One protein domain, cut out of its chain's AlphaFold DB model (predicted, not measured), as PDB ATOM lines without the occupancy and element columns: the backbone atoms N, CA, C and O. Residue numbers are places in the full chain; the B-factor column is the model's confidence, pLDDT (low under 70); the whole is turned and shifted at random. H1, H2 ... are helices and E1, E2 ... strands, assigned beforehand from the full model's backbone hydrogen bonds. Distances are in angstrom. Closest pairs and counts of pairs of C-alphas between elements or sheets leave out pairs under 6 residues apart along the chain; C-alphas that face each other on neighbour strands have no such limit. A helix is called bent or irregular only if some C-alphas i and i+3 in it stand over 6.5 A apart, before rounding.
ATOM      1  N   ALA A 546     156.788 140.447  99.051       91.12
ATOM      2  CA  ALA A 546     157.827 139.413  99.053       91.12
ATOM      3  C   ALA A 546     157.637 138.343 100.147       91.12
ATOM      4  O   ALA A 546     157.986 137.182  99.938       91.12
ATOM      5  N   VAL A 547     157.052 138.696 101.300       96.25
ATOM      6  CA  VAL A 547     156.751 137.726 102.370       96.25
ATOM      7  C   VAL A 547     155.642 136.767 101.932       96.25
ATOM      8  O   VAL A 547     155.695 135.573 102.225       96.25
ATOM      9  N   LEU A 548     154.645 137.265 101.196       97.81
ATOM     10  CA  LEU A 548     153.565 136.439 100.650       97.81
ATOM     11  C   LEU A 548     154.098 135.485  99.579       97.81
ATOM     12  O   LEU A 548     153.783 134.296  99.608       97.81
ATOM     13  N   ASP A 549     154.955 135.986  98.695       97.12
ATOM     14  CA  ASP A 549     155.650 135.193  97.679       97.12
ATOM     15  C   ASP A 549     156.511 134.097  98.309       97.12
ATOM     16  O   ASP A 549     156.467 132.941  97.889       97.12
ATOM     17  N   TYR A 550     157.269 134.442  99.353       96.69
ATOM     18  CA  TYR A 550     158.065 133.482 100.109       96.69
ATOM     19  C   TYR A 550     157.189 132.370 100.693       96.69
ATOM     20  O   TYR A 550     157.509 131.196 100.525       96.69
ATOM     21  N   VAL A 551     156.060 132.710 101.325       97.69
ATOM     22  CA  VAL A 551     155.133 131.716 101.893       97.69
ATOM     23  C   VAL A 551     154.600 130.763 100.821       97.69
ATOM     24  O   VAL A 551     154.501 129.561 101.076       97.69
ATOM     25  N   LEU A 552     154.291 131.267  99.623       98.00
ATOM     26  CA  LEU A 552     153.869 130.426  98.502       98.00
ATOM     27  C   LEU A 552     154.987 129.487  98.039       98.00
ATOM     28  O   LEU A 552     154.721 128.305  97.842       98.00
ATOM     29  N   ARG A 553     156.225 129.970  97.902       97.62
ATOM     30  CA  ARG A 553     157.355 129.130  97.468       97.62
ATOM     31  C   ARG A 553     157.760 128.096  98.516       97.62
ATOM     32  O   ARG A 553     158.080 126.964  98.173       97.62
ATOM     33  N   ALA A 554     157.767 128.486  99.788       95.69
ATOM     34  CA  ALA A 554     158.304 127.673 100.876       95.69
ATOM     35  C   ALA A 554     157.351 126.555 101.331       95.69
ATOM     36  O   ALA A 554     157.791 125.552 101.893       95.69
ATOM     37  N   HIS A 555     156.042 126.709 101.122       97.75
ATOM     38  CA  HIS A 555     155.065 125.727 101.576       97.75
ATOM     39  C   HIS A 555     154.863 124.598 100.552       97.75
ATOM     40  O   HIS A 555     154.692 124.844  99.363       97.75
ATOM     41  N   ARG A 556     154.758 123.345 101.018       96.75
ATOM     42  CA  ARG A 556     154.604 122.145 100.164       96.75
ATOM     43  C   ARG A 556     153.438 122.218  99.169       96.75
ATOM     44  O   ARG A 556     153.567 121.754  98.044       96.75
ATOM     45  N   ALA A 557     152.288 122.729  99.608       97.12
ATOM     46  CA  ALA A 557     151.097 122.905  98.767       97.12
ATOM     47  C   ALA A 557     151.121 124.183  97.901       97.12
ATOM     48  O   ALA A 557     150.118 124.498  97.262       97.12
ATOM     49  N   GLY A 558     152.213 124.949  97.949       96.75
ATOM     50  CA  GLY A 558     152.406 126.162  97.168       96.75
ATOM     51  C   GLY A 558     153.184 125.911  95.874       96.75
ATOM     52  O   GLY A 558     153.141 124.820  95.306       96.75
ATOM     53  N   GLY A 559     153.855 126.944  95.378       96.50
ATOM     54  CA  GLY A 559     154.553 126.939  94.096       96.50
ATOM     55  C   GLY A 559     155.028 128.336  93.712       96.50
ATOM     56  O   GLY A 559     155.047 129.238  94.553       96.50
ATOM     57  N   GLU A 560     155.396 128.522  92.442       97.00
ATOM     58  CA  GLU A 560     155.826 129.840  91.973       97.00
ATOM     59  C   GLU A 560     154.702 130.885  92.123       97.00
ATOM     60  O   GLU A 560     153.569 130.638  91.683       97.00
ATOM     61  N   PRO A 561     154.988 132.050  92.736       94.50
ATOM     62  CA  PRO A 561     154.015 133.113  92.924       94.50
ATOM     63  C   PRO A 561     153.508 133.613  91.576       94.50
ATOM     64  O   PRO A 561     154.256 134.093  90.727       94.50
ATOM     65  N   THR A 562     152.203 133.488  91.374       95.38
ATOM     66  CA  THR A 562     151.505 134.007  90.198       95.38
ATOM     67  C   THR A 562     150.223 134.680  90.652       95.38
ATOM     68  O   THR A 562     149.631 134.282  91.658       95.38
ATOM     69  N   ALA A 563     149.734 135.656  89.884       92.88
ATOM     70  CA  ALA A 563     148.463 136.317  90.184       92.88
ATOM     71  C   ALA A 563     147.308 135.309  90.370       92.88
ATOM     72  O   ALA A 563     146.469 135.475  91.254       92.88
ATOM     73  N   ALA A 564     147.304 134.224  89.586       96.12
ATOM     74  CA  ALA A 564     146.329 133.143  89.708       96.12
ATOM     75  C   ALA A 564     146.449 132.385  91.042       96.12
ATOM     76  O   ALA A 564     145.429 132.121  91.679       96.12
ATOM     77  N   LEU A 565     147.669 132.075  91.492       97.12
ATOM     78  CA  LEU A 565     147.897 131.390  92.767       97.12
ATOM     79  C   LEU A 565     147.540 132.279  93.965       97.12
ATOM     80  O   LEU A 565     146.815 131.827  94.852       97.12
ATOM     81  N   HIS A 566     147.955 133.553  93.966       96.88
ATOM     82  CA  HIS A 566     147.535 134.513  94.995       96.88
ATOM     83  C   HIS A 566     146.011 134.614  95.066       96.88
ATOM     84  O   HIS A 566     145.442 134.602  96.158       96.88
ATOM     85  N   LYS A 567     145.339 134.662  93.908       96.19
ATOM     86  CA  LYS A 567     143.878 134.695  93.844       96.19
ATOM     87  C   LYS A 567     143.257 133.419  94.416       96.19
ATOM     88  O   LYS A 567     142.348 133.520  95.231       96.19
ATOM     89  N   ALA A 568     143.745 132.239  94.032       97.69
ATOM     90  CA  ALA A 568     143.218 130.964  94.522       97.69
ATOM     91  C   ALA A 568     143.340 130.835  96.049       97.69
ATOM     92  O   ALA A 568     142.391 130.423  96.717       97.69
ATOM     93  N   VAL A 569     144.485 131.241  96.608       98.25
ATOM     94  CA  VAL A 569     144.703 131.280  98.060       98.25
ATOM     95  C   VAL A 569     143.777 132.301  98.725       98.25
ATOM     96  O   VAL A 569     143.123 131.971  99.712       98.25
ATOM     97  N   ALA A 570     143.654 133.513  98.180       97.19
ATOM     98  CA  ALA A 570     142.770 134.544  98.724       97.19
ATOM     99  C   ALA A 570     141.289 134.123  98.706       97.19
ATOM    100  O   ALA A 570     140.602 134.269  99.718       97.19
ATOM    101  N   ASP A 571     140.807 133.547  97.602       97.38
ATOM    102  CA  ASP A 571     139.439 133.030  97.481       97.38
ATOM    103  C   ASP A 571     139.183 131.921  98.513       97.38
ATOM    104  O   ASP A 571     138.127 131.877  99.152       97.38
ATOM    105  N   ARG A 572     140.165 131.034  98.726       97.94
ATOM    106  CA  ARG A 572     140.051 129.979  99.732       97.94
ATOM    107  C   ARG A 572     140.064 130.540 101.152       97.94
ATOM    108  O   ARG A 572     139.283 130.074 101.975       97.94
ATOM    109  N   ILE A 573     140.870 131.563 101.443       98.06
ATOM    110  CA  ILE A 573     140.862 132.258 102.741       98.06
ATOM    111  C   ILE A 573     139.469 132.810 103.060       98.06
ATOM    112  O   ILE A 573     139.031 132.671 104.199       98.06
ATOM    113  N   VAL A 574     138.747 133.376 102.086       96.38
ATOM    114  CA  VAL A 574     137.365 133.851 102.295       96.38
ATOM    115  C   VAL A 574     136.461 132.708 102.769       96.38
ATOM    116  O   VAL A 574     135.841 132.822 103.823       96.38
ATOM    117  N   GLN A 575     136.479 131.566 102.076       97.31
ATOM    118  CA  GLN A 575     135.681 130.388 102.454       97.31
ATOM    119  C   GLN A 575     136.053 129.848 103.846       97.31
ATOM    120  O   GLN A 575     135.192 129.438 104.624       97.31
ATOM    121  N   LEU A 576     137.349 129.835 104.174       97.25
ATOM    122  CA  LEU A 576     137.830 129.399 105.486       97.25
ATOM    123  C   LEU A 576     137.376 130.350 106.595       97.25
ATOM    124  O   LEU A 576     136.964 129.882 107.653       97.25
ATOM    125  N   ARG A 577     137.397 131.665 106.353       94.62
ATOM    126  CA  ARG A 577     136.914 132.677 107.304       94.62
ATOM    127  C   ARG A 577     135.411 132.584 107.535       94.62
ATOM    128  O   ARG A 577     134.984 132.759 108.669       94.62
ATOM    129  N   GLU A 578     134.623 132.284 106.506       95.00
ATOM    130  CA  GLU A 578     133.179 132.047 106.649       95.00
ATOM    131  C   GLU A 578     132.892 130.801 107.497       95.00
ATOM    132  O   GLU A 578     132.009 130.817 108.351       95.00
ATOM    133  N   ARG A 579     133.670 129.729 107.303       95.81
ATOM    134  CA  ARG A 579     133.496 128.453 108.012       95.81
ATOM    135  C   ARG A 579     134.014 128.469 109.452       95.81
ATOM    136  O   ARG A 579     133.379 127.907 110.337       95.81
ATOM    137  N   GLU A 580     135.196 129.034 109.676       94.31
ATOM    138  CA  GLU A 580     135.926 128.990 110.958       94.31
ATOM    139  C   GLU A 580     135.764 130.283 111.774       94.31
ATOM    140  O   GLU A 580     136.144 130.343 112.947       94.31
ATOM    141  N   GLY A 581     135.197 131.324 111.165       90.69
ATOM    142  CA  GLY A 581     134.952 132.611 111.795       90.69
ATOM    143  C   GLY A 581     136.232 133.370 112.176       90.69
ATOM    144  O   GLY A 581     137.333 133.103 111.675       90.69
ATOM    145  N   PRO A 582     136.123 134.331 113.113       82.69
ATOM    146  CA  PRO A 582     137.248 135.149 113.571       82.69
ATOM    147  C   PRO A 582     138.398 134.361 114.222       82.69
ATOM    148  O   PRO A 582     139.500 134.889 114.355       82.69
ATOM    149  N   ALA A 583     138.176 133.107 114.621       84.44
ATOM    150  CA  ALA A 583     139.191 132.266 115.251       84.44
ATOM    151  C   ALA A 583     140.162 131.609 114.251       84.44
ATOM    152  O   ALA A 583     141.171 131.040 114.680       84.44
ATOM    153  N   MET A 584     139.897 131.698 112.938       93.62
ATOM    154  CA  MET A 584     140.745 131.106 111.898       93.62
ATOM    155  C   MET A 584     142.221 131.482 112.101       93.62
ATOM    156  O   MET A 584     142.581 132.665 112.136       93.62
ATOM    157  N   ALA A 585     143.062 130.449 112.221       94.12
ATOM    158  CA  ALA A 585     144.506 130.550 112.440       94.12
ATOM    159  C   ALA A 585     144.918 131.417 113.655       94.12
ATOM    160  O   ALA A 585     146.012 131.973 113.677       94.12
ATOM    161  N   GLY A 586     144.074 131.531 114.691       91.69
ATOM    162  CA  GLY A 586     144.289 132.443 115.828       91.69
ATOM    163  C   GLY A 586     145.481 132.122 116.747       91.69
ATOM    164  O   GLY A 586     145.809 132.930 117.618       91.69
ATOM    165  N   ARG A 587     146.119 130.958 116.562       94.00
ATOM    166  CA  ARG A 587     147.352 130.541 117.259       94.00
ATOM    167  C   ARG A 587     148.618 130.676 116.404       94.00
ATOM    168  O   ARG A 587     149.694 130.393 116.915       94.00
ATOM    169  N   LEU A 588     148.486 131.067 115.134       97.44
ATOM    170  CA  LEU A 588     149.594 131.216 114.196       97.44
ATOM    171  C   LEU A 588     149.965 132.701 114.079       97.44
ATOM    172  O   LEU A 588     149.123 133.545 113.760       97.44
ATOM    173  N   HIS A 589     151.222 133.030 114.346       98.06
ATOM    174  CA  HIS A 589     151.722 134.403 114.410       98.06
ATOM    175  C   HIS A 589     153.028 134.541 113.635       98.06
ATOM    176  O   HIS A 589     153.837 133.614 113.632       98.06
ATOM    177  N   ILE A 590     153.213 135.685 112.972       98.38
ATOM    178  CA  ILE A 590     154.366 135.941 112.108       98.38
ATOM    179  C   ILE A 590     154.949 137.323 112.420       98.38
ATOM    180  O   ILE A 590     154.195 138.292 112.534       98.38
ATOM    181  N   LEU A 591     156.276 137.400 112.531       97.94
ATOM    182  CA  LEU A 591     157.047 138.629 112.335       97.94
ATOM    183  C   LEU A 591     157.570 138.654 110.892       97.94
ATOM    184  O   LEU A 591     158.225 137.688 110.495       97.94
ATOM    185  N   PRO A 592     157.288 139.709 110.106       96.44
ATOM    186  CA  PRO A 592     157.547 139.745 108.670       96.44
ATOM    187  C   PRO A 592     158.966 140.212 108.311       96.44
ATOM    188  O   PRO A 592     159.234 140.437 107.135       96.44
ATOM    189  N   ASP A 593     159.876 140.325 109.282       94.31
ATOM    190  CA  ASP A 593     161.250 140.821 109.105       94.31
ATOM    191  C   ASP A 593     162.161 139.779 108.402       94.31
ATOM    192  O   ASP A 593     163.251 139.466 108.855       94.31
ATOM    193  N   PHE A 594     161.709 139.177 107.295       91.81
ATOM    194  CA  PHE A 594     162.442 138.152 106.524       91.81
ATOM    195  C   PHE A 594     163.645 138.729 105.757       91.81
ATOM    196  O   PHE A 594     164.422 137.975 105.174       91.81
ATOM    197  N   HIS A 595     163.773 140.055 105.730       86.69
ATOM    198  CA  HIS A 595     164.843 140.791 105.067       86.69
ATOM    199  C   HIS A 595     165.211 142.040 105.885       86.69
ATOM    200  O   HIS A 595     165.196 143.164 105.373       86.69
ATOM    201  N   GLY A 596     165.425 141.853 107.192       88.00
ATOM    202  CA  GLY A 596     165.634 142.954 108.127       88.00
ATOM    203  C   GLY A 596     164.356 143.731 108.448       88.00
ATOM    204  O   GLY A 596     163.292 143.535 107.850       88.00
ATOM    205  N   ASN A 597     164.470 144.658 109.397       91.31
ATOM    206  CA  ASN A 597     163.442 145.639 109.719       91.31
ATOM    207  C   ASN A 597     163.963 147.052 109.435       91.31
ATOM    208  O   ASN A 597     164.718 147.609 110.231       91.31
ATOM    209  N   ARG A 598     163.515 147.651 108.323       89.62
ATOM    210  CA  ARG A 598     163.803 149.061 108.013       89.62
ATOM    211  C   ARG A 598     163.181 149.983 109.059       89.62
ATOM    212  O   ARG A 598     163.903 150.707 109.730       89.62
ATOM    213  N   SER A 599     161.861 149.917 109.229       93.88
ATOM    214  CA  SER A 599     161.137 150.755 110.186       93.88
ATOM    215  C   SER A 599     160.157 149.951 111.050       93.88
ATOM    216  O   SER A 599     159.533 149.001 110.563       93.88
ATOM    217  N   PRO A 600     159.942 150.356 112.315       92.81
ATOM    218  CA  PRO A 600     160.613 151.460 113.014       92.81
ATOM    219  C   PRO A 600     161.922 151.060 113.724       92.81
ATOM    220  O   PRO A 600     162.516 151.893 114.394       92.81
ATOM    221  N   GLN A 601     162.368 149.801 113.651       90.69
ATOM    222  CA  GLN A 601     163.487 149.333 114.483       90.69
ATOM    223  C   GLN A 601     164.859 149.749 113.944       90.69
ATOM    224  O   GLN A 601     165.810 149.759 114.717       90.69
ATOM    225  N   GLY A 602     164.980 150.068 112.646       86.50
ATOM    226  CA  GLY A 602     166.270 150.402 112.036       86.50
ATOM    227  C   GLY A 602     167.297 149.274 112.164       86.50
ATOM    228  O   GLY A 602     168.479 149.544 112.352       86.50
ATOM    229  N   ASN A 603     166.847 148.016 112.123       86.06
ATOM    230  CA  ASN A 603     167.676 146.839 112.365       86.06
ATOM    231  C   ASN A 603     167.743 145.958 111.102       86.06
ATOM    232  O   ASN A 603     166.825 145.159 110.877       86.06
ATOM    233  N   PRO A 604     168.802 146.069 110.280       81.44
ATOM    234  CA  PRO A 604     168.954 145.255 109.074       81.44
ATOM    235  C   PRO A 604     169.165 143.763 109.377       81.44
ATOM    236  O   PRO A 604     168.816 142.932 108.543       81.44
ATOM    237  N   ASP A 605     169.640 143.416 110.576       84.38
ATOM    238  CA  ASP A 605     169.909 142.032 110.991       84.38
ATOM    239  C   ASP A 605     168.673 141.319 111.562       84.38
ATOM    240  O   ASP A 605     168.729 140.136 111.901       84.38
ATOM    241  N   ALA A 606     167.539 142.019 111.697       90.06
ATOM    242  CA  ALA A 606     166.310 141.420 112.206       90.06
ATOM    243  C   ALA A 606     165.830 140.269 111.304       90.06
ATOM    244  O   ALA A 606     165.797 140.393 110.080       90.06
ATOM    245  N   LEU A 607     165.396 139.169 111.928       92.12
ATOM    246  CA  LEU A 607     164.916 137.975 111.230       92.12
ATOM    247  C   LEU A 607     163.420 137.721 111.454       92.12
ATOM    248  O   LEU A 607     162.834 138.072 112.489       92.12
ATOM    249  N   GLY A 608     162.808 137.063 110.467       95.44
ATOM    250  CA  GLY A 608     161.418 136.627 110.503       95.44
ATOM    251  C   GLY A 608     161.196 135.502 111.514       95.44
ATOM    252  O   GLY A 608     162.037 134.624 111.697       95.44
ATOM    253  N   VAL A 609     160.029 135.500 112.161       97.19
ATOM    254  CA  VAL A 609     159.656 134.493 113.170       97.19
ATOM    255  C   VAL A 609     158.269 133.962 112.853       97.19
ATOM    256  O   VAL A 609     157.331 134.745 112.733       97.19
ATOM    257  N   ILE A 610     158.113 132.639 112.775       97.69
ATOM    258  CA  ILE A 610     156.807 131.980 112.648       97.69
ATOM    259  C   ILE A 610     156.554 131.157 113.913       97.69
ATOM    260  O   ILE A 610     157.322 130.258 114.245       97.69
ATOM    261  N   SER A 611     155.457 131.445 114.614       97.12
ATOM    262  CA  SER A 611     155.055 130.748 115.839       97.12
ATOM    263  C   SER A 611     153.689 130.093 115.673       97.12
ATOM    264  O   SER A 611     152.771 130.709 115.136       97.12
ATOM    265  N   GLY A 612     153.546 128.857 116.164       95.88
ATOM    266  CA  GLY A 612     152.288 128.104 116.123       95.88
ATOM    267  C   GLY A 612     152.126 127.164 114.924       95.88
ATOM    268  O   GLY A 612     150.994 126.876 114.539       95.88
ATOM    269  N   LEU A 613     153.231 126.694 114.335       95.19
ATOM    270  CA  LEU A 613     153.220 125.692 113.262       95.19
ATOM    271  C   LEU A 613     152.669 124.331 113.732       95.19
ATOM    272  O   LEU A 613     152.884 123.912 114.871       95.19
ATOM    273  N   THR A 614     151.984 123.636 112.821       93.12
ATOM    274  CA  THR A 614     151.543 122.235 112.945       93.12
ATOM    275  C   THR A 614     152.258 121.369 111.897       93.12
ATOM    276  O   THR A 614     153.084 121.867 111.135       93.12
ATOM    277  N   LEU A 615     151.956 120.066 111.846       95.12
ATOM    278  CA  LEU A 615     152.470 119.155 110.809       95.12
ATOM    279  C   LEU A 615     151.638 119.179 109.509       95.12
ATOM    280  O   LEU A 615     151.896 118.384 108.604       95.12
ATOM    281  N   ASP A 616     150.630 120.050 109.418       94.50
ATOM    282  CA  ASP A 616     149.742 120.120 108.259       94.50
ATOM    283  C   ASP A 616     150.471 120.721 107.056       94.50
ATOM    284  O   ASP A 616     151.198 121.708 107.166       94.50
ATOM    285  N   THR A 617     150.272 120.118 105.886       95.44
ATOM    286  CA  THR A 617     150.932 120.537 104.636       95.44
ATOM    287  C   THR A 617     149.968 120.590 103.452       95.44
ATOM    288  O   THR A 617     150.397 120.539 102.298       95.44
ATOM    289  N   ASP A 618     148.665 120.642 103.730       97.69
ATOM    290  CA  ASP A 618     147.619 120.723 102.716       97.69
ATOM    291  C   ASP A 618     147.399 122.169 102.233       97.69
ATOM    292  O   ASP A 618     148.085 123.114 102.624       97.69
ATOM    293  N   PHE A 619     146.464 122.357 101.305       98.44
ATOM    294  CA  PHE A 619     146.204 123.689 100.762       98.44
ATOM    295  C   PHE A 619     145.530 124.625 101.783       98.44
ATOM    296  O   PHE A 619     145.768 125.833 101.764       98.44
ATOM    297  N   ASP A 620     144.732 124.094 102.716       98.12
ATOM    298  CA  ASP A 620     144.100 124.904 103.761       98.12
ATOM    299  C   ASP A 620     145.146 125.390 104.786       98.12
ATOM    300  O   ASP A 620     145.032 126.512 105.290       98.12
ATOM    301  N   SER A 621     146.186 124.601 105.086       97.69
ATOM    302  CA  SER A 621     147.313 125.024 105.930       97.69
ATOM    303  C   SER A 621     148.136 126.126 105.261       97.69
ATOM    304  O   SER A 621     148.441 127.120 105.925       97.69
ATOM    305  N   LEU A 622     148.375 126.037 103.943       98.38
ATOM    306  CA  LEU A 622     148.960 127.138 103.164       98.38
ATOM    307  C   LEU A 622     148.117 128.410 103.295       98.38
ATOM    308  O   LEU A 622     148.645 129.477 103.601       98.38
ATOM    309  N   CYS A 623     146.802 128.303 103.100       98.38
ATOM    310  CA  CYS A 623     145.897 129.449 103.180       98.38
ATOM    311  C   CYS A 623     145.910 130.101 104.568       98.38
ATOM    312  O   CYS A 623     145.894 131.327 104.678       98.38
ATOM    313  N   ARG A 624     145.982 129.305 105.644       98.06
ATOM    314  CA  ARG A 624     146.115 129.822 107.015       98.06
ATOM    315  C   ARG A 624     147.452 130.530 107.233       98.06
ATOM    316  O   ARG A 624     147.453 131.602 107.834       98.06
ATOM    317  N   LEU A 625     148.556 129.983 106.724       98.31
ATOM    318  CA  LEU A 625     149.874 130.616 106.815       98.31
ATOM    319  C   LEU A 625     149.928 131.930 106.028       98.31
ATOM    320  O   LEU A 625     150.314 132.958 106.581       98.31
ATOM    321  N   TYR A 626     149.444 131.924 104.786       98.44
ATOM    322  CA  TYR A 626     149.347 133.111 103.938       98.44
ATOM    323  C   TYR A 626     148.468 134.196 104.571       98.44
ATOM    324  O   TYR A 626     148.849 135.364 104.608       98.44
ATOM    325  N   TRP A 627     147.311 133.824 105.131       97.94
ATOM    326  CA  TRP A 627     146.449 134.754 105.865       97.94
ATOM    327  C   TRP A 627     147.197 135.432 107.015       97.94
ATOM    328  O   TRP A 627     147.121 136.651 107.169       97.94
ATOM    329  N   ARG A 628     147.952 134.671 107.814       98.00
ATOM    330  CA  ARG A 628     148.716 135.235 108.935       98.00
ATOM    331  C   ARG A 628     149.919 136.060 108.488       98.00
ATOM    332  O   ARG A 628     150.232 137.027 109.175       98.00
ATOM    333  N   ALA A 629     150.510 135.760 107.334       98.25
ATOM    334  CA  ALA A 629     151.530 136.604 106.711       98.25
ATOM    335  C   ALA A 629     150.947 137.954 106.265       98.25
ATOM    336  O   ALA A 629     151.497 139.007 106.588       98.25
ATOM    337  N   ALA A 630     149.771 137.947 105.629       98.19
ATOM    338  CA  ALA A 630     149.056 139.173 105.274       98.19
ATOM    339  C   ALA A 630     148.704 140.008 106.520       98.19
ATOM    340  O   ALA A 630     148.925 141.219 106.536       98.19
ATOM    341  N   VAL A 631     148.231 139.362 107.596       98.06
ATOM    342  CA  VAL A 631     147.982 140.035 108.883       98.06
ATOM    343  C   VAL A 631     149.274 140.623 109.456       98.06
ATOM    344  O   VAL A 631     149.258 141.762 109.909       98.06
ATOM    345  N   SER A 632     150.402 139.904 109.418       98.38
ATOM    346  CA  SER A 632     151.671 140.422 109.947       98.38
ATOM    347  C   SER A 632     152.208 141.623 109.176       98.38
ATOM    348  O   SER A 632     152.771 142.522 109.792       98.38
ATOM    349  N   ILE A 633     151.983 141.687 107.858       98.38
ATOM    350  CA  ILE A 633     152.343 142.858 107.046       98.38
ATOM    351  C   ILE A 633     151.560 144.080 107.534       98.38
ATOM    352  O   ILE A 633     152.159 145.113 107.825       98.38
ATOM    353  N   ALA A 634     150.240 143.947 107.706       98.44
ATOM    354  CA  ALA A 634     149.389 145.027 108.206       98.44
ATOM    355  C   ALA A 634     149.699 145.417 109.666       98.44
ATOM    356  O   ALA A 634     149.619 146.592 110.018       98.44
ATOM    357  N   LEU A 635     150.102 144.465 110.516       98.62
ATOM    358  CA  LEU A 635     150.570 144.751 111.880       98.62
ATOM    359  C   LEU A 635     151.911 145.494 111.887       98.62
ATOM    360  O   LEU A 635     152.095 146.390 112.706       98.62
ATOM    361  N   GLY A 636     152.819 145.161 110.968       98.19
ATOM    362  CA  GLY A 636     154.059 145.909 110.765       98.19
ATOM    363  C   GLY A 636     153.790 147.346 110.311       98.19
ATOM    364  O   GLY A 636     154.370 148.275 110.864       98.19
ATOM    365  N   LEU A 637     152.836 147.546 109.395       98.31
ATOM    366  CA  LEU A 637     152.370 148.883 109.018       98.31
ATOM    367  C   LEU A 637     151.789 149.636 110.221       98.31
ATOM    368  O   LEU A 637     152.177 150.772 110.469       98.31
ATOM    369  N   ARG A 638     150.913 149.008 111.014       98.31
ATOM    370  CA  ARG A 638     150.407 149.612 112.256       98.31
ATOM    371  C   ARG A 638     151.541 150.001 113.202       98.31
ATOM    372  O   ARG A 638     151.480 151.074 113.783       98.31
ATOM    373  N   HIS A 639     152.571 149.165 113.339       98.25
ATOM    374  CA  HIS A 639     153.722 149.482 114.183       98.25
ATOM    375  C   HIS A 639     154.428 150.761 113.721       98.25
ATOM    376  O   HIS A 639     154.736 151.610 114.549       98.25
ATOM    377  N   ILE A 640     154.610 150.928 112.407       98.19
ATOM    378  CA  ILE A 640     155.144 152.165 111.825       98.19
ATOM    379  C   ILE A 640     154.242 153.353 112.181       98.19
ATOM    380  O   ILE A 640     154.737 154.364 112.668       98.19
ATOM    381  N   LEU A 641     152.927 153.236 111.974       98.06
ATOM    382  CA  LEU A 641     151.989 154.334 112.226       98.06
ATOM    383  C   LEU A 641     151.914 154.729 113.703       98.06
ATOM    384  O   LEU A 641     151.893 155.921 113.998       98.06
ATOM    385  N   ASP A 642     151.927 153.764 114.624       97.56
ATOM    386  CA  ASP A 642     151.977 154.033 116.063       97.56
ATOM    387  C   ASP A 642     153.267 154.795 116.426       97.56
ATOM    388  O   ASP A 642     153.203 155.790 117.146       97.56
ATOM    389  N   THR A 643     154.426 154.399 115.879       96.88
ATOM    390  CA  THR A 643     155.703 155.106 116.099       96.88
ATOM    391  C   THR A 643     155.701 156.522 115.517       96.88
ATOM    392  O   THR A 643     156.210 157.446 116.150       96.88
ATOM    393  N   LEU A 644     155.104 156.731 114.340       97.00
ATOM    394  CA  LEU A 644     154.886 158.081 113.804       97.00
ATOM    395  C   LEU A 644     153.957 158.888 114.733       97.00
ATOM    396  O   LEU A 644     154.209 160.065 114.998       97.00
ATOM    397  N   GLY A 645     152.919 158.254 115.282       96.81
ATOM    398  CA  GLY A 645     151.968 158.867 116.212       96.81
ATOM    399  C   GLY A 645     152.593 159.344 117.520       96.81
ATOM    400  O   GLY A 645     152.315 160.456 117.971       96.81
ATOM    401  N   GLU A 646     153.528 158.572 118.076       96.25
ATOM    402  CA  GLU A 646     154.345 158.967 119.238       96.25
ATOM    403  C   GLU A 646     155.174 160.242 118.985       96.25
ATOM    404  O   GLU A 646     155.620 160.898 119.929       96.25
ATOM    405  N   ARG A 647     155.366 160.613 117.714       94.94
ATOM    406  CA  ARG A 647     156.156 161.762 117.253       94.94
ATOM    407  C   ARG A 647     155.304 162.874 116.637       94.94
ATOM    408  O   ARG A 647     155.839 163.770 115.993       94.94
ATOM    409  N   GLY A 648     153.994 162.841 116.879       93.56
ATOM    410  CA  GLY A 648     153.073 163.932 116.564       93.56
ATOM    411  C   GLY A 648     152.274 163.765 115.274       93.56
ATOM    412  O   GLY A 648     151.493 164.654 114.964       93.56
ATOM    413  N   TYR A 649     152.422 162.663 114.530       95.88
ATOM    414  CA  TYR A 649     151.560 162.394 113.372       95.88
ATOM    415  C   TYR A 649     150.167 161.940 113.816       95.88
ATOM    416  O   TYR A 649     150.027 161.048 114.648       95.88
ATOM    417  N   SER A 650     149.116 162.521 113.239       94.44
ATOM    418  CA  SER A 650     147.730 162.205 113.592       94.44
ATOM    419  C   SER A 650     147.014 161.412 112.495       94.44
ATOM    420  O   SER A 650     145.864 161.691 112.159       94.44
ATOM    421  N   THR A 651     147.703 160.411 111.932       95.38
ATOM    422  CA  THR A 651     147.281 159.641 110.751       95.38
ATOM    423  C   THR A 651     145.825 159.179 110.826       95.38
ATOM    424  O   THR A 651     145.442 158.405 111.703       95.38
ATOM    425  N   LYS A 652     145.023 159.609 109.847       96.38
ATOM    426  CA  LYS A 652     143.632 159.171 109.658       96.38
ATOM    427  C   LYS A 652     143.424 158.426 108.350       96.38
ATOM    428  O   LYS A 652     142.618 157.500 108.314       96.38
ATOM    429  N   VAL A 661     147.164 147.298  95.675       92.50
ATOM    430  CA  VAL A 661     145.791 147.765  95.395       92.50
ATOM    431  C   VAL A 661     144.910 146.682  94.756       92.50
ATOM    432  O   VAL A 661     143.690 146.696  94.902       92.50
ATOM    433  N   HIS A 662     145.514 145.689  94.093       91.38
ATOM    434  CA  HIS A 662     144.800 144.555  93.499       91.38
ATOM    435  C   HIS A 662     144.429 143.460  94.517       91.38
ATOM    436  O   HIS A 662     143.607 142.586  94.226       91.38
ATOM    437  N   SER A 663     144.996 143.499  95.726       93.62
ATOM    438  CA  SER A 663     144.723 142.542  96.797       93.62
ATOM    439  C   SER A 663     143.609 143.050  97.707       93.62
ATOM    440  O   SER A 663     143.845 143.779  98.671       93.62
ATOM    441  N   LYS A 664     142.374 142.592  97.458       92.81
ATOM    442  CA  LYS A 664     141.219 142.884  98.333       92.81
ATOM    443  C   LYS A 664     141.493 142.530  99.799       92.81
ATOM    444  O   LYS A 664     141.050 143.246 100.689       92.81
ATOM    445  N   LEU A 665     142.246 141.448 100.020       94.31
ATOM    446  CA  LEU A 665     142.642 140.973 101.342       94.31
ATOM    447  C   LEU A 665     143.511 141.996 102.083       94.31
ATOM    448  O   LEU A 665     143.248 142.293 103.242       94.31
ATOM    449  N   LEU A 666     144.536 142.538 101.418       97.00
ATOM    450  CA  LEU A 666     145.428 143.525 102.028       97.00
ATOM    451  C   LEU A 666     144.728 144.870 102.215       97.00
ATOM    452  O   LEU A 666     144.915 145.483 103.255       97.00
ATOM    453  N   MET A 667     143.881 145.301 101.273       97.00
ATOM    454  CA  MET A 667     143.121 146.551 101.428       97.00
ATOM    455  C   MET A 667     142.159 146.498 102.622       97.00
ATOM    456  O   MET A 667     142.018 147.483 103.340       97.00
ATOM    457  N   GLU A 668     141.520 145.348 102.863       96.06
ATOM    458  CA  GLU A 668     140.732 145.114 104.080       96.06
ATOM    459  C   GLU A 668     141.609 145.165 105.334       96.06
ATOM    460  O   GLU A 668     141.304 145.899 106.268       96.06
ATOM    461  N   ASN A 721     136.566 148.354 109.791       95.62
ATOM    462  CA  ASN A 721     135.501 147.663 110.512       95.62
ATOM    463  C   ASN A 721     135.722 147.720 112.042       95.62
ATOM    464  O   ASN A 721     136.624 147.045 112.556       95.62
ATOM    465  N   PRO A 722     134.868 148.426 112.814       93.50
ATOM    466  CA  PRO A 722     135.020 148.526 114.267       93.50
ATOM    467  C   PRO A 722     134.925 147.179 115.000       93.50
ATOM    468  O   PRO A 722     135.557 147.001 116.040       93.50
ATOM    469  N   GLU A 723     134.182 146.208 114.461       94.00
ATOM    470  CA  GLU A 723     134.015 144.885 115.079       94.00
ATOM    471  C   GLU A 723     135.286 144.028 114.988       94.00
ATOM    472  O   GLU A 723     135.509 143.142 115.817       94.00
ATOM    473  N   ALA A 724     136.154 144.302 114.008       91.81
ATOM    474  CA  ALA A 724     137.416 143.589 113.832       91.81
ATOM    475  C   ALA A 724     138.520 144.094 114.782       91.81
ATOM    476  O   ALA A 724     139.457 143.353 115.101       91.81
ATOM    477  N   LYS A 725     138.397 145.329 115.287       93.44
ATOM    478  CA  LYS A 725     139.428 146.005 116.085       93.44
ATOM    479  C   LYS A 725     139.907 145.211 117.314       93.44
ATOM    480  O   LYS A 725     141.122 145.056 117.454       93.44
ATOM    481  N   PRO A 726     139.038 144.635 118.175       94.94
ATOM    482  CA  PRO A 726     139.499 143.892 119.353       94.94
ATOM    483  C   PRO A 726     140.407 142.702 119.011       94.94
ATOM    484  O   PRO A 726     141.343 142.387 119.751       94.94
ATOM    485  N   ARG A 727     140.158 142.049 117.866       93.38
ATOM    486  CA  ARG A 727     140.983 140.941 117.374       93.38
ATOM    487  C   ARG A 727     142.373 141.432 116.990       93.38
ATOM    488  O   ARG A 727     143.362 140.849 117.435       93.38
ATOM    489  N   TYR A 728     142.456 142.491 116.191       96.56
ATOM    490  CA  TYR A 728     143.742 143.007 115.730       96.56
ATOM    491  C   TYR A 728     144.528 143.714 116.838       96.56
ATOM    492  O   TYR A 728     145.748 143.603 116.860       96.56
ATOM    493  N   ASP A 729     143.866 144.303 117.838       97.38
ATOM    494  CA  ASP A 729     144.525 144.799 119.056       97.38
ATOM    495  C   ASP A 729     145.152 143.658 119.878       97.38
ATOM    496  O   ASP A 729     146.234 143.800 120.452       97.38
ATOM    497  N   ARG A 730     144.502 142.489 119.937       96.69
ATOM    498  CA  ARG A 730     145.096 141.286 120.538       96.69
ATOM    499  C   ARG A 730     146.282 140.781 119.715       96.69
ATOM    500  O   ARG A 730     147.327 140.504 120.296       96.69
ATOM    501  N   ASP A 731     146.144 140.689 118.397       97.56
ATOM    502  CA  ASP A 731     147.227 140.228 117.523       97.56
ATOM    503  C   ASP A 731     148.431 141.182 117.528       97.56
ATOM    504  O   ASP A 731     149.566 140.716 117.521       97.56
ATOM    505  N   TYR A 732     148.204 142.492 117.634       98.50
ATOM    506  CA  TYR A 732     149.259 143.497 117.747       98.50
ATOM    507  C   TYR A 732     150.031 143.399 119.065       98.50
ATOM    508  O   TYR A 732     151.258 143.482 119.069       98.50
ATOM    509  N   ARG A 733     149.355 143.113 120.186       98.19
ATOM    510  CA  ARG A 733     150.051 142.814 121.451       98.19
ATOM    511  C   ARG A 733     150.954 141.587 121.332       98.19
ATOM    512  O   ARG A 733     152.082 141.623 121.808       98.19
ATOM    513  N   VAL A 734     150.486 140.526 120.669       98.12
ATOM    514  CA  VAL A 734     151.315 139.337 120.404       98.12
ATOM    515  C   VAL A 734     152.492 139.683 119.491       98.12
ATOM    516  O   VAL A 734     153.607 139.256 119.760       98.12
ATOM    517  N   PHE A 735     152.268 140.487 118.451       98.38
ATOM    518  CA  PHE A 735     153.310 140.952 117.537       98.38
ATOM    519  C   PHE A 735     154.433 141.698 118.273       98.38
ATOM    520  O   PHE A 735     155.603 141.358 118.119       98.38
ATOM    521  N   ARG A 736     154.087 142.653 119.147       97.94
ATOM    522  CA  ARG A 736     155.064 143.388 119.970       97.94
ATOM    523  C   ARG A 736     155.808 142.480 120.951       97.94
ATOM    524  O   ARG A 736     157.006 142.648 121.149       97.94
ATOM    525  N   GLU A 737     155.124 141.490 121.518       98.25
ATOM    526  CA  GLU A 737     155.751 140.507 122.406       98.25
ATOM    527  C   GLU A 737     156.710 139.569 121.660       98.25
ATOM    528  O   GLU A 737     157.761 139.212 122.186       98.25
ATOM    529  N   MET A 738     156.394 139.203 120.414       98.00
ATOM    530  CA  MET A 738     157.305 138.431 119.568       98.00
ATOM    531  C   MET A 738     158.573 139.217 119.233       98.00
ATOM    532  O   MET A 738     159.645 138.618 119.251       98.00
ATOM    533  N   ILE A 739     158.470 140.528 118.970       97.25
ATOM    534  CA  ILE A 739     159.645 141.399 118.781       97.25
ATOM    535  C   ILE A 739     160.516 141.351 120.038       97.25
ATOM    536  O   ILE A 739     161.673 140.953 119.967       97.25
ATOM    537  N   ARG A 740     159.920 141.616 121.210       96.88
ATOM    538  CA  ARG A 740     160.621 141.565 122.502       96.88
ATOM    539  C   ARG A 740     161.317 140.220 122.740       96.88
ATOM    540  O   ARG A 740     162.416 140.182 123.285       96.88
ATOM    541  N   HIS A 741     160.665 139.116 122.381       96.94
ATOM    542  CA  HIS A 741     161.226 137.779 122.537       96.94
ATOM    543  C   HIS A 741     162.403 137.527 121.590       96.94
ATOM    544  O   HIS A 741     163.418 137.009 122.047       96.94
ATOM    545  N   ARG A 742     162.292 137.912 120.312       95.75
ATOM    546  CA  ARG A 742     163.400 137.812 119.353       95.75
ATOM    547  C   ARG A 742     164.600 138.624 119.836       95.75
ATOM    548  O   ARG A 742     165.681 138.069 119.962       95.75
ATOM    549  N   ASP A 743     164.384 139.879 120.220       92.88
ATOM    550  CA  ASP A 743     165.468 140.757 120.666       92.88
ATOM    551  C   ASP A 743     166.169 140.211 121.927       92.88
ATOM    552  O   ASP A 743     167.382 140.355 122.085       92.88
ATOM    553  N   ALA A 744     165.427 139.541 122.818       94.69
ATOM    554  CA  ALA A 744     165.999 138.867 123.982       94.69
ATOM    555  C   ALA A 744     166.861 137.647 123.607       94.69
ATOM    556  O   ALA A 744     167.876 137.412 124.259       94.69
ATOM    557  N   ILE A 745     166.481 136.885 122.575       93.25
ATOM    558  CA  ILE A 745     167.300 135.785 122.040       93.25
ATOM    559  C   ILE A 745     168.581 136.356 121.417       93.25
ATOM    560  O   ILE A 745     169.675 135.948 121.800       93.25
ATOM    561  N   ASP A 746     168.459 137.370 120.559       89.50
ATOM    562  CA  ASP A 746     169.599 138.002 119.884       89.50
ATOM    563  C   ASP A 746     170.591 138.633 120.881       89.50
ATOM    564  O   ASP A 746     171.796 138.700 120.631       89.50
ATOM    565  N   ALA A 747     170.105 139.128 122.024       89.94
ATOM    566  CA  ALA A 747     170.955 139.632 123.101       89.94
ATOM    567  C   ALA A 747     171.781 138.513 123.759       89.94
ATOM    568  O   ALA A 747     172.979 138.691 123.976       89.94
ATOM    569  N   ILE A 748     171.171 137.351 124.022       91.94
ATOM    570  CA  ILE A 748     171.863 136.183 124.589       91.94
ATOM    571  C   ILE A 748     172.955 135.684 123.632       91.94
ATOM    572  O   ILE A 748     174.063 135.371 124.072       91.94
ATOM    573  N   ASP A 749     172.674 135.644 122.330       85.06
ATOM    574  CA  ASP A 749     173.644 135.198 121.326       85.06
ATOM    575  C   ASP A 749     174.825 136.176 121.205       85.06
ATOM    576  O   ASP A 749     175.986 135.761 121.127       85.06
ATOM    577  N   ARG A 750     174.561 137.488 121.293       82.31
ATOM    578  CA  ARG A 750     175.615 138.514 121.349       82.31
ATOM    579  C   ARG A 750     176.502 138.376 122.586       82.31
ATOM    580  O   ARG A 750     177.718 138.487 122.464       82.31
ATOM    581  N   GLU A 751     175.933 138.084 123.755       78.88
ATOM    582  CA  GLU A 751     176.712 137.836 124.978       78.88
ATOM    583  C   GLU A 751     177.638 136.612 124.859       78.88
ATOM    584  O   GLU A 751     178.729 136.606 125.434       78.88
ATOM    585  N   GLN A 752     177.236 135.580 124.110       66.25
ATOM    586  CA  GLN A 752     178.073 134.399 123.868       66.25
ATOM    587  C   GLN A 752     179.206 134.678 122.876       66.25
ATOM    588  O   GLN A 752     180.321 134.210 123.097       66.25
TER     589      GLN A 752
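This is residues 546 to 652, 661 to 668 and 721 to 752 of the 756 residues of the protein "HAD-IA family hydrolase" of Youhaiella tibetensis (UniProt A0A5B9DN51). Two long helices, H3 and H5, cross almost at right angles, and a tiny two-strand hairpin, E1 and E2, is wedged between them beside the crossing, with E1 against both. H1 packs alongside the first half of H3 and H2 crosses that half, while the last residues of H5, 747 to 752, stick out. The printed part has 147 residues, with named elements in the order H1, H2, E1, E2, H3, H4, H5; it is mostly helix, and its sheet, E1 - E2, is antiparallel. It is compact, with a radius of gyration of the C-alphas of 16.0 A and spans of 42 by 41 by 26 A.

Start at the hairpin of E1, residues 589 to 591, and E2, residues 609 to 611: N 589 and O 611 are 2.9 A apart, within hydrogen-bond range, as are N 591 and O 609, 2.9 A. From E1, look to the hub H3, residues 619 to 645: the closest C-alphas, of Ile 590 and Ser 632, are 5.7 A apart. H5, residues 725 to 752, touches H3 about perpendicular at 85 degrees, closest at C-alphas 635 and 732, 6.1 A. H1, residues 546 to 554, touches residues 622 to 630 of H3 at a shallow tilt of 22 degrees, opposite ways, closest at C-alphas 551 and 626, 6.3 A. H2, residues 563 to 583, touches H3 about perpendicular at 84 degrees with its residues 569 to 576 alone, closest at C-alphas 569 and 623, 5.6 A. H4, residues 664 to 668, and H3 only just touch, with 3 pairs of C-alphas within 8 A, the closest being 630 and 666, 6.5 A. H1 and H5 are apart. Every O i to N i+4 pair is within hydrogen-bond range in H1, H3, H4 and H5; in H2 15 of 17 are.

Find C-alpha 589 at (151.722, 134.403, 114.410), where E1 begins; E1 is 7.1 A long and E2 6.5 A. H3 runs 38.9 A from C-alpha 619 at (146.204, 123.689, 100.762). H5 runs 41.1 A to C-alpha 752 at (178.073, 134.399, 123.868). H1 is 11.9 A long, H4 6.2 A and H2 27.0 A. H2 is irregular, with C-alphas 579 and 582 9.5 A apart, and has a kink of 72 degrees near residue 577.

The farthest C-alphas, of Glu 578 and Gln 752, are 48.1 A apart. Residues 653 to 660 and 669 to 720 are not printed; the C-alphas across these cuts are 18.4 A and 8.7 A apart. Of the links printed whole, E1 to E2 is long, 17 residues. Mean pLDDT of the printed part is 94.8; residue 752 is under 70.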